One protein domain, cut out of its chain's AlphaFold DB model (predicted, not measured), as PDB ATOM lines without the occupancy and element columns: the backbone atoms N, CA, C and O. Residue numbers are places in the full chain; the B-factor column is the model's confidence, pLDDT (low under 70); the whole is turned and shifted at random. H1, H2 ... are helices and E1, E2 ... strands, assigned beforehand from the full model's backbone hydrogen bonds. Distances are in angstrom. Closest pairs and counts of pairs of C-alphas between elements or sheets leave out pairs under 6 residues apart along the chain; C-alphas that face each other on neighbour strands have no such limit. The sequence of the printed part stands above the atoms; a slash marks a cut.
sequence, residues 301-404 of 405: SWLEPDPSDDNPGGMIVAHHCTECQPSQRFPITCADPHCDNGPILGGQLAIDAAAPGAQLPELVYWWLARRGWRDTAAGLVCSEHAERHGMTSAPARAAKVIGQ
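What this domain is: This is residues 301 to 404 of the 405 residues of the protein "Recombinase family protein" of Nocardia veterana (UniProt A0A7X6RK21). A small twisted sheet of four short strands, E1 to E4, with H1 beside its strands makes one part; a second part holds the short hairpin E5 and E6 with H3 and H4 near E5, and H2 lies between the two parts, near the middle. Loops make up much of the rest: the 104 printed residues hold 49 in named elements, under half, with the class mixed, helices and strands. Along the printed part come E1 E2 E3 E4 H1 H2 E5 E6 H3 H4; the larger sheet has the order E2 E1 E4 E3 and is mixed, the smaller is antiparallel. The whole is compact, with a radius of gyration of the C-alphas of 14.0 A and spans of 39 by 35 by 26 A.

How they stand to each other: E1, residues 302 to 305, forms a hairpin with E2, residues 315 to 318, antiparallel, with N 302 and O 318 2.9 A apart. E3, residues 329 to 331, and E4, residues 344 to 346, form another hairpin, with N 345 and O 330 2.8 A apart. E1 and E4 are parallel inner strands at 32 degrees, with N 303 and O 344 2.8 A apart. H1, residues 347 to 353, is on the sheet at the sheet's level, its height 3.3 A; the closest C-alphas of E3 and H1, Phe 330 and Ala 350, are 4.8 A apart. H2, residues 362 to 370, only grazes this sheet with residues 363 to 367. E5, residues 374 to 376, and E6, residues 379 to 381, form an antiparallel hairpin, with N 374 and O 381 2.9 A apart. The closest C-alphas of E5 and H3, residues 383 to 388, are those of Arg 374 and Ala 386, 6.4 A. H4, residues 396 to 402, touches H2 about perpendicular, at 87 degrees, with the C-alphas of Trp 366 and Ala 398 closest, 5.2 A. H1 and H2 are apart. In H1, H2 and H3 every O i to N i+4 pair is within hydrogen-bond range; in H4, 2 of 3 are.

Where its parts are: E1 begins at C-alpha 302 (180.671, 151.164, 171.834) and is 10.0 A long. H1 is 10.4 A long, and H2, the longest helix by residues, is 12.3 A long, beginning at C-alpha 362 (178.407, 135.450, 169.198). H4, 10.3 A long, ends at C-alpha 402 (180.099, 131.499, 158.257).

The domain as a whole: The C-alphas of Glu 323 and Gly 403, the two farthest apart, are 41.7 A from each other. The printed part has no cut. The link from E3 to E4, residues 332 to 343, is long. The mean pLDDT of the printed part is 80.4; residue 340 and residues 392 to 404 are under 70.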
ATOM      1  N   SER A 301     184.259 152.898 169.341       90.12
ATOM      2  CA  SER A 301     183.055 152.127 169.025       90.12
ATOM      3  C   SER A 301     182.557 151.449 170.295       90.12
ATOM      4  O   SER A 301     183.245 150.577 170.834       90.12
ATOM      5  N   TRP A 302     181.379 151.849 170.761       92.31
ATOM      6  CA  TRP A 302     180.671 151.164 171.834       92.31
ATOM      7  C   TRP A 302     179.729 150.122 171.233       92.31
ATOM      8  O   TRP A 302     179.053 150.399 170.244       92.31
ATOM      9  N   LEU A 303     179.718 148.920 171.798       93.00
ATOM     10  CA  LEU A 303     178.832 147.824 171.415       93.00
ATOM     11  C   LEU A 303     177.809 147.638 172.530       93.00
ATOM     12  O   LEU A 303     178.156 147.242 173.643       93.00
ATOM     13  N   GLU A 304     176.558 147.966 172.242       89.94
ATOM     14  CA  GLU A 304     175.474 148.032 173.224       89.94
ATOM     15  C   GLU A 304     174.305 147.144 172.776       89.94
ATOM     16  O   GLU A 304     174.137 146.947 171.568       89.94
ATOM     17  N   PRO A 305     173.505 146.594 173.714       88.12
ATOM     18  CA  PRO A 305     172.236 145.965 173.367       88.12
ATOM     19  C   PRO A 305     171.402 146.911 172.504       88.12
ATOM     20  O   PRO A 305     171.368 148.114 172.772       88.12
ATOM     21  N   ASP A 306     170.726 146.377 171.493       86.56
ATOM     22  CA  ASP A 306     169.754 147.155 170.729       86.56
ATOM     23  C   ASP A 306     168.618 147.611 171.671       86.56
ATOM     24  O   ASP A 306     168.001 146.762 172.321       86.56
ATOM     25  N   PRO A 307     168.365 148.926 171.824       80.25
ATOM     26  CA  PRO A 307     167.330 149.434 172.718       80.25
ATOM     27  C   PRO A 307     165.925 149.394 172.092       80.25
ATOM     28  O   PRO A 307     164.982 149.872 172.722       80.25
ATOM     29  N   SER A 308     165.779 148.897 170.858       78.88
ATOM     30  CA  SER A 308     164.485 148.749 170.188       78.88
ATOM     31  C   SER A 308     163.835 147.391 170.470       78.88
ATOM     32  O   SER A 308     164.473 146.339 170.387       78.88
ATOM     33  N   ASP A 309     162.523 147.401 170.727       77.25
ATOM     34  CA  ASP A 309     161.710 146.178 170.813       77.25
ATOM     35  C   ASP A 309     161.608 145.442 169.455       77.25
ATOM     36  O   ASP A 309     161.217 144.275 169.409       77.25
ATOM     37  N   ASP A 310     161.988 146.103 168.353       75.62
ATOM     38  CA  ASP A 310     162.015 145.554 166.991       75.62
ATOM     39  C   ASP A 310     163.098 144.472 166.791       75.62
ATOM     40  O   ASP A 310     162.997 143.655 165.871       75.62
ATOM     41  N   ASN A 311     164.143 144.458 167.629       74.38
ATOM     42  CA  ASN A 311     165.322 143.597 167.480       74.38
ATOM     43  C   ASN A 311     165.776 142.998 168.835       74.38
ATOM     44  O   ASN A 311     166.882 143.279 169.309       74.38
ATOM     45  N   PRO A 312     164.937 142.178 169.500       70.75
ATOM     46  CA  PRO A 312     165.192 141.704 170.859       70.75
ATOM     47  C   PRO A 312     166.434 140.803 170.931       70.75
ATOM     48  O   PRO A 312     166.479 139.722 170.344       70.75
ATOM     49  N   GLY A 313     167.444 141.243 171.687       73.00
ATOM     50  CA  GLY A 313     168.757 140.584 171.765       73.00
ATOM     51  C   GLY A 313     169.751 141.017 170.678       73.00
ATOM     52  O   GLY A 313     170.846 140.457 170.598       73.00
ATOM     53  N   GLY A 314     169.394 142.008 169.858       82.00
ATOM     54  CA  GLY A 314     170.283 142.651 168.899       82.00
ATOM     55  C   GLY A 314     171.406 143.467 169.547       82.00
ATOM     56  O   GLY A 314     171.482 143.632 170.767       82.00
ATOM     57  N   MET A 315     172.288 144.009 168.707       89.81
ATOM     58  CA  MET A 315     173.422 144.833 169.128       89.81
ATOM     59  C   MET A 315     173.630 146.004 168.165       89.81
ATOM     60  O   MET A 315     173.756 145.802 166.954       89.81
ATOM     61  N   ILE A 316     173.748 147.212 168.713       89.38
ATOM     62  CA  ILE A 316     174.044 148.447 167.976       89.38
ATOM     63  C   ILE A 316     175.497 148.896 168.177       89.38
ATOM     64  O   ILE A 316     176.182 148.469 169.108       89.38
ATOM     65  N   VAL A 317     175.966 149.787 167.296       89.94
ATOM     66  CA  VAL A 317     177.228 150.521 167.478       89.94
ATOM     67  C   VAL A 317     176.910 151.958 167.879       89.94
ATOM     68  O   VAL A 317     176.326 152.699 167.090       89.94
ATOM     69  N   ALA A 318     177.317 152.349 169.084       89.44
ATOM     70  CA  ALA A 318     177.154 153.694 169.625       89.44
ATOM     71  C   ALA A 318     178.501 154.437 169.725       89.44
ATOM     72  O   ALA A 318     179.578 153.834 169.703       89.44
ATOM     73  N   HIS A 319     178.442 155.766 169.839       89.94
ATOM     74  CA  HIS A 319     179.615 156.639 169.944       89.94
ATOM     75  C   HIS A 319     179.349 157.744 170.974       89.94
ATOM     76  O   HIS A 319     178.602 158.682 170.706       89.94
ATOM     77  N   HIS A 320     179.966 157.636 172.155       87.06
ATOM     78  CA  HIS A 320     179.647 158.467 173.321       87.06
ATOM     79  C   HIS A 320     180.788 159.413 173.718       87.06
ATOM     80  O   HIS A 320     181.917 158.977 173.958       87.06
ATOM     81  N   CYS A 321     180.485 160.706 173.868       88.12
ATOM     82  CA  CYS A 321     181.393 161.662 174.510       88.12
ATOM     83  C   CYS A 321     181.526 161.377 176.018       88.12
ATOM     84  O   CYS A 321     180.628 160.770 176.600       88.12
ATOM     85  N   THR A 322     182.584 161.880 176.663       86.00
ATOM     86  CA  THR A 322     182.829 161.737 178.117       86.00
ATOM     87  C   THR A 322     181.589 161.969 179.008       86.00
ATOM     88  O   THR A 322     181.429 161.259 179.997       86.00
ATOM     89  N   GLU A 323     180.680 162.885 178.654       88.06
ATOM     90  CA  GLU A 323     179.470 163.195 179.444       88.06
ATOM     91  C   GLU A 323     178.339 162.145 179.355       88.06
ATOM     92  O   GLU A 323     177.409 162.186 180.157       88.06
ATOM     93  N   CYS A 324     178.367 161.220 178.384       89.81
ATOM     94  CA  CYS A 324     177.287 160.245 178.156       89.81
ATOM     95  C   CYS A 324     177.758 158.789 178.006       89.81
ATOM     96  O   CYS A 324     176.992 157.944 177.552       89.81
ATOM     97  N   GLN A 325     179.007 158.483 178.366       89.06
ATOM     98  CA  GLN A 325     179.515 157.108 178.339       89.06
ATOM     99  C   GLN A 325     178.789 156.224 179.372       89.06
ATOM    100  O   GLN A 325     178.651 156.639 180.528       89.06
ATOM    101  N   PRO A 326     178.363 154.999 179.004       86.06
ATOM    102  CA  PRO A 326     177.802 154.035 179.943       86.06
ATOM    103  C   PRO A 326     178.699 153.786 181.161       86.06
ATOM    104  O   PRO A 326     179.919 153.637 181.051       86.06
ATOM    105  N   SER A 327     178.076 153.684 182.336       84.94
ATOM    106  CA  SER A 327     178.764 153.365 183.594       84.94
ATOM    107  C   SER A 327     179.305 151.933 183.615       84.94
ATOM    108  O   SER A 327     180.410 151.696 184.105       84.94
ATOM    109  N   GLN A 328     178.545 150.990 183.048       88.00
ATOM    110  CA  GLN A 328     178.969 149.613 182.815       88.00
ATOM    111  C   GLN A 328     179.734 149.532 181.497       88.00
ATOM    112  O   GLN A 328     179.187 149.860 180.441       88.00
ATOM    113  N   ARG A 329     180.997 149.104 181.572       90.69
ATOM    114  CA  ARG A 329     181.922 149.061 180.435       90.69
ATOM    115  C   ARG A 329     182.857 147.856 180.515       90.69
ATOM    116  O   ARG A 329     183.448 147.614 181.567       90.69
ATOM    117  N   PHE A 330     183.044 147.153 179.403       89.38
ATOM    118  CA  PHE A 330     184.011 146.057 179.281       89.38
ATOM    119  C   PHE A 330     184.855 146.261 178.008       89.38
ATOM    120  O   PHE A 330     184.323 146.117 176.904       89.38
ATOM    121  N   PRO A 331     186.137 146.662 178.109       89.25
ATOM    122  CA  PRO A 331     186.982 146.891 176.941       89.25
ATOM    123  C   PRO A 331     187.436 145.563 176.323       89.25
ATOM    124  O   PRO A 331     187.967 144.700 177.022       89.25
ATOM    125  N   ILE A 332     187.280 145.409 175.008       88.00
ATOM    126  CA  ILE A 332     187.793 144.247 174.273       88.00
ATOM    127  C   ILE A 332     189.210 144.575 173.803       88.00
ATOM    128  O   ILE A 332     189.409 145.223 172.777       88.00
ATOM    129  N   THR A 333     190.199 144.165 174.593       86.44
ATOM    130  CA  THR A 333     191.622 144.416 174.333       86.44
ATOM    131  C   THR A 333     192.202 143.459 173.293       86.44
ATOM    132  O   THR A 333     191.832 142.286 173.238       86.44
ATOM    133  N   CYS A 334     193.166 143.944 172.512       85.56
ATOM    134  CA  CYS A 334     194.028 143.102 171.684       85.56
ATOM    135  C   CYS A 334     195.010 142.297 172.563       85.56
ATOM    136  O   CYS A 334     195.399 142.748 173.638       85.56
ATOM    137  N   ALA A 335     195.431 141.116 172.101       86.25
ATOM    138  CA  ALA A 335     196.380 140.238 172.791       86.25
ATOM    139  C   ALA A 335     197.840 140.745 172.776       86.25
ATOM    140  O   ALA A 335     198.667 140.233 173.530       86.25
ATOM    141  N   ASP A 336     198.171 141.750 171.955       80.12
ATOM    142  CA  ASP A 336     199.428 142.499 172.107       80.12
ATOM    143  C   ASP A 336     199.305 143.450 173.317       80.12
ATOM    144  O   ASP A 336     198.479 144.368 173.274       80.12
ATOM    145  N   PRO A 337     200.127 143.292 174.376       76.31
ATOM    146  CA  PRO A 337     200.052 144.111 175.586       76.31
ATOM    147  C   PRO A 337     200.418 145.594 175.384       76.31
ATOM    148  O   PRO A 337     200.319 146.370 176.334       76.31
ATOM    149  N   HIS A 338     200.831 146.008 174.183       78.50
ATOM    150  CA  HIS A 338     201.067 147.410 173.816       78.50
ATOM    151  C   HIS A 338     199.930 148.014 172.970       78.50
ATOM    152  O   HIS A 338     200.050 149.149 172.501       78.50
ATOM    153  N   CYS A 339     198.836 147.277 172.744       77.81
ATOM    154  CA  CYS A 339     197.758 147.672 171.843       77.81
ATOM    155  C   CYS A 339     196.463 148.062 172.584       77.81
ATOM    156  O   CYS A 339     195.578 147.239 172.815       77.81
ATOM    157  N   ASP A 340     196.306 149.364 172.841       68.88
ATOM    158  CA  ASP A 340     195.081 149.977 173.391       68.88
ATOM    159  C   ASP A 340     193.907 150.067 172.371       68.88
ATOM    160  O   ASP A 340     192.871 150.668 172.665       68.88
ATOM    161  N   ASN A 341     194.034 149.501 171.160       70.00
ATOM    162  CA  ASN A 341     192.992 149.569 170.124       70.00
ATOM    163  C   ASN A 341     191.929 148.474 170.333       70.00
ATOM    164  O   ASN A 341     192.162 147.308 170.012       70.00
ATOM    165  N   GLY A 342     190.738 148.863 170.799       80.56
ATOM    166  CA  GLY A 342     189.610 147.957 171.037       80.56
ATOM    167  C   GLY A 342     188.246 148.663 171.083       80.56
ATOM    168  O   GLY A 342     188.187 149.839 171.452       80.56
ATOM    169  N   PRO A 343     187.137 147.991 170.711       90.19
ATOM    170  CA  PRO A 343     185.796 148.458 171.047       90.19
ATOM    171  C   PRO A 343     185.510 148.241 172.543       90.19
ATOM    172  O   PRO A 343     186.179 147.453 173.217       90.19
ATOM    173  N   ILE A 344     184.483 148.910 173.062       91.38
ATOM    174  CA  ILE A 344     184.025 148.738 174.447       91.38
ATOM    175  C   ILE A 344     182.597 148.196 174.425       91.38
ATOM    176  O   ILE A 344     181.742 148.762 173.754       91.38
ATOM    177  N   LEU A 345     182.313 147.117 175.154       90.62
ATOM    178  CA  LEU A 345     180.927 146.737 175.428       90.62
ATOM    179  C   LEU A 345     180.326 147.725 176.430       90.62
ATOM    180  O   LEU A 345     180.991 148.071 177.410       90.62
ATOM    181  N   GLY A 346     179.078 148.131 176.211       88.69
ATOM    182  CA  GLY A 346     178.283 148.947 177.127       88.69
ATOM    183  C   GLY A 346     177.056 148.203 177.663       88.69
ATOM    184  O   GLY A 346     176.609 147.202 177.097       88.69
ATOM    185  N   GLY A 347     176.491 148.697 178.767       86.69
ATOM    186  CA  GLY A 347     175.217 148.203 179.304       86.69
ATOM    187  C   GLY A 347     175.253 146.720 179.694       86.69
ATOM    188  O   GLY A 347     176.198 146.271 180.340       86.69
ATOM    189  N   GLN A 348     174.224 145.955 179.311       85.31
ATOM    190  CA  GLN A 348     174.110 144.541 179.687       85.31
ATOM    191  C   GLN A 348     175.239 143.678 179.100       85.31
ATOM    192  O   GLN A 348     175.805 142.866 179.825       85.31
ATOM    193  N   LEU A 349     175.669 143.934 177.855       88.06
ATOM    194  CA  LEU A 349     176.798 143.222 177.233       88.06
ATOM    195  C   LEU A 349     178.093 143.356 178.055       88.06
ATOM    196  O   LEU A 349     178.890 142.421 178.112       88.06
ATOM    197  N   ALA A 350     178.294 144.500 178.719       88.88
ATOM    198  CA  ALA A 350     179.431 144.714 179.612       88.88
ATOM    199  C   ALA A 350     179.321 143.926 180.927       88.88
ATOM    200  O   ALA A 350     180.333 143.448 181.432       88.88
ATOM    201  N   ILE A 351     178.107 143.795 181.475       86.00
ATOM    202  CA  ILE A 351     177.832 143.008 182.686       86.00
ATOM    203  C   ILE A 351     178.054 141.520 182.394       86.00
ATOM    204  O   ILE A 351     178.766 140.849 183.140       86.00
ATOM    205  N   ASP A 352     177.499 141.027 181.286       86.75
ATOM    206  CA  ASP A 352     177.567 139.618 180.896       86.75
ATOM    207  C   ASP A 352     179.016 139.184 180.632       86.75
ATOM    208  O   ASP A 352     179.461 138.160 181.146       86.75
ATOM    209  N   ALA A 353     179.791 139.997 179.901       86.56
ATOM    210  CA  ALA A 353     181.205 139.727 179.629       86.56
ATOM    211  C   ALA A 353     182.111 139.824 180.872       86.56
ATOM    212  O   ALA A 353     183.186 139.223 180.892       86.56
ATOM    213  N   ALA A 354     181.695 140.555 181.912       86.44
ATOM    214  CA  ALA A 354     182.437 140.677 183.167       86.44
ATOM    215  C   ALA A 354     182.214 139.503 184.141       86.44
ATOM    216  O   ALA A 354     182.903 139.424 185.164       86.44
ATOM    217  N   ALA A 355     181.267 138.597 183.871       85.44
ATOM    218  CA  ALA A 355     180.978 137.479 184.766       85.44
ATOM    219  C   ALA A 355     182.098 136.403 184.747       85.44
ATOM    220  O   ALA A 355     182.705 136.148 183.702       85.44
ATOM    221  N   PRO A 356     182.402 135.731 185.879       79.31
ATOM    222  CA  PRO A 356     183.491 134.753 185.938       79.31
ATOM    223  C   PRO A 356     183.299 133.577 184.969       79.31
ATOM    224  O   PRO A 356     182.325 132.835 185.064       79.31
ATOM    225  N   GLY A 357     184.254 133.389 184.054       77.44
ATOM    226  CA  GLY A 357     184.191 132.341 183.026       77.44
ATOM    227  C   GLY A 357     183.249 132.647 181.854       77.44
ATOM    228  O   GLY A 357     183.032 131.767 181.019       77.44
ATOM    229  N   ALA A 358     182.704 133.866 181.772       79.75
ATOM    230  CA  ALA A 358     181.902 134.303 180.640       79.75
ATOM    231  C   ALA A 358     182.697 134.319 179.327       79.75
ATOM    232  O   ALA A 358     183.927 134.378 179.289       79.75
ATOM    233  N   GLN A 359     181.952 134.274 178.229       80.56
ATOM    234  CA  GLN A 359     182.455 134.337 176.863       80.56
ATOM    235  C   GLN A 359     181.710 135.465 176.150       80.56
ATOM    236  O   GLN A 359     180.531 135.689 176.425       80.56
ATOM    237  N   LEU A 360     182.384 136.181 175.247       84.69
ATOM    238  CA  LEU A 360     181.740 137.257 174.493       84.69
ATOM    239  C   LEU A 360     180.572 136.680 173.663       84.69
ATOM    240  O   LEU A 360     180.744 135.617 173.057       84.69
ATOM    241  N   PRO A 361     179.404 137.347 173.598       83.50
ATOM    242  CA  PRO A 361     178.287 136.887 172.774       83.50
ATOM    243  C   PRO A 361     178.665 136.731 171.293       83.50
ATOM    244  O   PRO A 361     179.474 137.490 170.762       83.50
ATOM    245  N   GLU A 362     178.047 135.778 170.592       83.19
ATOM    246  CA  GLU A 362     178.407 135.450 169.198       83.19
ATOM    247  C   GLU A 362     178.266 136.646 168.234       83.19
ATOM    248  O   GLU A 362     179.087 136.816 167.333       83.19
ATOM    249  N   LEU A 363     177.297 137.542 168.473       84.75
ATOM    250  CA  LEU A 363     177.140 138.799 167.723       84.75
ATOM    251  C   LEU A 363     178.366 139.723 167.850       84.75
ATOM    252  O   LEU A 363     178.754 140.374 166.876       84.75
ATOM    253  N   VAL A 364     179.020 139.741 169.018       87.62
ATOM    254  CA  VAL A 364     180.266 140.486 169.253       87.62
ATOM    255  C   VAL A 364     181.410 139.843 168.465       87.62
ATOM    256  O   VAL A 364     182.117 140.543 167.740       87.62
ATOM    257  N   TYR A 365     181.564 138.514 168.526       85.88
ATOM    258  CA  TYR A 365     182.575 137.790 167.739       85.88
ATOM    259  C   TYR A 365     182.407 137.998 166.226       85.88
ATOM    260  O   TYR A 365     183.399 138.216 165.526       85.88
ATOM    261  N   TRP A 366     181.173 137.977 165.716       85.25
ATOM    262  CA  TRP A 366     180.884 138.214 164.299       85.25
ATOM    263  C   TRP A 366     181.199 139.655 163.874       85.25
ATOM    264  O   TRP A 366     181.830 139.877 162.837       85.25
ATOM    265  N   TRP A 367     180.845 140.646 164.702       89.50
ATOM    266  CA  TRP A 367     181.185 142.053 164.462       89.50
ATOM    267  C   TRP A 367     182.703 142.277 164.422       89.50
ATOM    268  O   TRP A 367     183.209 142.919 163.498       89.50
ATOM    269  N   LEU A 368     183.438 141.700 165.380       88.12
ATOM    270  CA  LEU A 368     184.903 141.739 165.436       88.12
ATOM    271  C   LEU A 368     185.521 141.097 164.183       88.12
ATOM    272  O   LEU A 368     186.370 141.710 163.531       88.12
ATOM    273  N   ALA A 369     185.055 139.905 163.798       84.69
ATOM    274  CA  ALA A 369     185.511 139.193 162.603       84.69
ATOM    275  C   ALA A 369     185.336 140.028 161.325       84.69
ATOM    276  O   ALA A 369     186.276 140.175 160.539       84.69
ATOM    277  N   ARG A 370     184.155 140.639 161.152       84.38
ATOM    278  CA  ARG A 370     183.830 141.524 160.021       84.38
ATOM    279  C   ARG A 370     184.636 142.829 160.034       84.38
ATOM    280  O   ARG A 370     184.869 143.410 158.978       84.38
ATOM    281  N   ARG A 371     185.107 143.265 161.206       85.19
ATOM    282  CA  ARG A 371     186.064 144.372 161.407       85.19
ATOM    283  C   ARG A 371     187.535 143.941 161.277       85.19
ATOM    284  O   ARG A 371     188.419 144.721 161.615       85.19
ATOM    285  N   GLY A 372     187.810 142.726 160.797       83.94
ATOM    286  CA  GLY A 372     189.163 142.237 160.515       83.94
ATOM    287  C   GLY A 372     189.920 141.663 161.716       83.94
ATOM    288  O   GLY A 372     191.074 141.278 161.556       83.94
ATOM    289  N   TRP A 373     189.297 141.554 162.894       88.69
ATOM    290  CA  TRP A 373     189.920 140.897 164.047       88.69
ATOM    291  C   TRP A 373     190.140 139.403 163.782       88.69
ATOM    292  O   TRP A 373     189.487 138.796 162.924       88.69
ATOM    293  N   ARG A 374     191.061 138.804 164.528       85.81
ATOM    294  CA  ARG A 374     191.431 137.384 164.475       85.81
ATOM    295  C   ARG A 374     191.410 136.808 165.885       85.81
ATOM    296  O   ARG A 374     191.498 137.552 166.858       85.81
ATOM    297  N   ASP A 375     191.290 135.493 165.989       83.56
ATOM    298  CA  ASP A 375     191.389 134.770 167.259       83.56
ATOM    299  C   ASP A 375     192.630 133.878 167.217       83.56
ATOM    300  O   ASP A 375     192.972 133.336 166.164       83.56
ATOM    301  N   THR A 376     193.339 133.774 168.335       80.12
ATOM    302  CA  THR A 376     194.640 133.101 168.422       80.12
ATOM    303  C   THR A 376     194.762 132.355 169.746       80.12
ATOM    304  O   THR A 376     194.021 132.616 170.689       80.12
ATOM    305  N   ALA A 377     195.762 131.480 169.877       76.81
ATOM    306  CA  ALA A 377     196.062 130.825 171.155       76.81
ATOM    307  C   ALA A 377     196.445 131.807 172.292       76.81
ATOM    308  O   ALA A 377     196.440 131.411 173.453       76.81
ATOM    309  N   ALA A 378     196.760 133.069 171.969       74.62
ATOM    310  CA  ALA A 378     197.002 134.149 172.930       74.62
ATOM    311  C   ALA A 378     195.770 135.055 173.164       74.62
ATOM    312  O   ALA A 378     195.837 135.976 173.976       74.62
ATOM    313  N   GLY A 379     194.651 134.808 172.471       84.75
ATOM    314  CA  GLY A 379     193.430 135.614 172.506       84.75
ATOM    315  C   GLY A 379     193.172 136.414 171.223       84.75
ATOM    316  O   GLY A 379     193.774 136.174 170.173       84.75
ATOM    317  N   LEU A 380     192.248 137.373 171.320       87.56
ATOM    318  CA  LEU A 380     191.797 138.215 170.210       87.56
ATOM    319  C   LEU A 380     192.877 139.206 169.752       87.56
ATOM    320  O   LEU A 380     193.439 139.942 170.557       87.56
ATOM    321  N   VAL A 381     193.110 139.289 168.444       88.25
ATOM    322  CA  VAL A 381     194.056 140.223 167.814       88.25
ATOM    323  C   VAL A 381     193.290 141.183 166.904       88.25
ATOM    324  O   VAL A 381     192.456 140.754 166.104       88.25
ATOM    325  N   CYS A 382     193.553 142.488 167.022       86.31
ATOM    326  CA  CYS A 382     192.907 143.510 166.195       86.31
ATOM    327  C   CYS A 382     193.420 143.494 164.744       86.31
ATOM    328  O   CYS A 382     194.516 143.004 164.479       86.31
ATOM    329  N   SER A 383     192.645 144.043 163.801       83.44
ATOM    330  CA  SER A 383     192.973 144.019 162.363       83.44
ATOM    331  C   SER A 383     194.379 144.537 162.037       83.44
ATOM    332  O   SER A 383     195.118 143.883 161.312       83.44
ATOM    333  N   GLU A 384     194.795 145.648 162.649       81.44
ATOM    334  CA  GLU A 384     196.120 146.250 162.445       81.44
ATOM    335  C   GLU A 384     197.274 145.298 162.820       81.44
ATOM    336  O   GLU A 384     198.290 145.246 162.125       81.44
ATOM    337  N   HIS A 385     197.125 144.506 163.887       83.00
ATOM    338  CA  HIS A 385     198.127 143.508 164.282       83.00
ATOM    339  C   HIS A 385     197.968 142.186 163.528       83.00
ATOM    340  O   HIS A 385     198.966 141.548 163.199       83.00
ATOM    341  N   ALA A 386     196.744 141.808 163.164       81.62
ATOM    342  CA  ALA A 386     196.485 140.674 162.289       81.62
ATOM    343  C   ALA A 386     197.169 140.845 160.924       81.62
ATOM    344  O   ALA A 386     197.844 139.931 160.457       81.62
ATOM    345  N   GLU A 387     197.050 142.026 160.317       81.00
ATOM    346  CA  GLU A 387     197.701 142.381 159.054       81.00
ATOM    347  C   GLU A 387     199.232 142.382 159.197       81.00
ATOM    348  O   GLU A 387     199.915 141.719 158.415       81.00
ATOM    349  N   ARG A 388     199.778 143.017 160.249       79.44
ATOM    350  CA  ARG A 388     201.228 143.016 160.552       79.44
ATOM    351  C   ARG A 388     201.829 141.621 160.740       79.44
ATOM    352  O   ARG A 388     203.008 141.433 160.452       79.44
ATOM    353  N   HIS A 389     201.048 140.664 161.234       77.31
ATOM    354  CA  HIS A 389     201.487 139.289 161.483       77.31
ATOM    355  C   HIS A 389     200.998 138.280 160.427       77.31
ATOM    356  O   HIS A 389     201.144 137.075 160.629       77.31
ATOM    357  N   GLY A 390     200.424 138.734 159.305       72.88
ATOM    358  CA  GLY A 390     199.977 137.858 158.212       72.88
ATOM    359  C   GLY A 390     198.824 136.909 158.575       72.88
ATOM    360  O   GLY A 390     198.676 135.849 157.968       72.88
ATOM    361  N   MET A 391     198.010 137.253 159.577       73.12
ATOM    362  CA  MET A 391     196.965 136.390 160.133       73.12
ATOM    363  C   MET A 391     195.712 136.346 159.242       73.12
ATOM    364  O   MET A 391     194.846 137.228 159.282       73.12
ATOM    365  N   THR A 392     195.584 135.276 158.459       63.88
ATOM    366  CA  THR A 392     194.483 135.069 157.502       63.88
ATOM    367  C   THR A 392     193.208 134.471 158.112       63.88
ATOM    368  O   THR A 392     192.124 134.672 157.565       63.88
ATOM    369  N   SER A 393     193.294 133.758 159.240       60.62
ATOM    370  CA  SER A 393     192.177 133.000 159.825       60.62
ATOM    371  C   SER A 393     191.254 133.847 160.709       60.62
ATOM    372  O   SER A 393     191.648 134.291 161.788       60.62
ATOM    373  N   ALA A 394     190.002 134.032 160.279       60.94
ATOM    374  CA  ALA A 394     188.951 134.692 161.059       60.94
ATOM    375  C   ALA A 394     188.732 134.036 162.450       60.94
ATOM    376  O   ALA A 394     189.105 132.877 162.638       60.94
ATOM    377  N   PRO A 395     188.113 134.740 163.422       64.81
ATOM    378  CA  PRO A 395     187.891 134.225 164.768       64.81
ATOM    379  C   PRO A 395     187.199 132.860 164.772       64.81
ATOM    380  O   PRO A 395     186.212 132.667 164.060       64.81
ATOM    381  N   ALA A 396     187.689 131.925 165.593       60.53
ATOM    382  CA  ALA A 396     187.312 130.510 165.516       60.53
ATOM    383  C   ALA A 396     185.798 130.268 165.672       60.53
ATOM    384  O   ALA A 396     185.242 129.347 165.075       60.53
ATOM    385  N   ARG A 397     185.112 131.133 166.431       61.25
ATOM    386  CA  ARG A 397     183.648 131.127 166.570       61.25
ATOM    387  C   ARG A 397     182.909 131.727 165.377       61.25
ATOM    388  O   ARG A 397     181.966 131.116 164.889       61.25
ATOM    389  N   ALA A 398     183.383 132.847 164.832       56.47
ATOM    390  CA  ALA A 398     182.796 133.441 163.630       56.47
ATOM    391  C   ALA A 398     182.878 132.484 162.423       56.47
ATOM    392  O   ALA A 398     181.920 132.374 161.661       56.47
ATOM    393  N   ALA A 399     183.968 131.718 162.300       50.09
ATOM    394  CA  ALA A 399     184.109 130.670 161.286       50.09
ATOM    395  C   ALA A 399     183.046 129.556 161.399       50.09
ATOM    396  O   ALA A 399     182.656 128.982 160.386       50.09
ATOM    397  N   LYS A 400     182.530 129.278 162.606       51.97
ATOM    398  CA  LYS A 400     181.452 128.300 162.829       51.97
ATOM    399  C   LYS A 400     180.086 128.797 162.333       51.97
ATOM    400  O   LYS A 400     179.249 127.975 161.985       51.97
ATOM    401  N   VAL A 401     179.877 130.116 162.285       45.78
ATOM    402  CA  VAL A 401     178.646 130.747 161.767       45.78
ATOM    403  C   VAL A 401     178.714 130.931 160.249       45.78
ATOM    404  O   VAL A 401     177.751 130.637 159.558       45.78
ATOM    405  N   ILE A 402     179.874 131.330 159.710       46.31
ATOM    406  CA  ILE A 402     180.099 131.499 158.257       46.31
ATOM    407  C   ILE A 402     180.045 130.149 157.498       46.31
ATOM    408  O   ILE A 402     179.929 130.118 156.280       46.31
ATOM    409  N   GLY A 403     180.098 129.020 158.214       40.69
ATOM    410  CA  GLY A 403     179.822 127.681 157.682       40.69
ATOM    411  C   GLY A 403     178.345 127.255 157.723       40.69
ATOM    412  O   GLY A 403     178.085 126.056 157.620       40.69
ATOM    413  N   GLN A 404     177.400 128.179 157.940       40.94
ATOM    414  CA  GLN A 404     175.950 127.925 157.968       40.94
ATOM    415  C   GLN A 404     175.147 128.939 157.122       40.94
ATOM    416  O   GLN A 404     174.130 129.452 157.587       40.94
TER     417      GLN A 404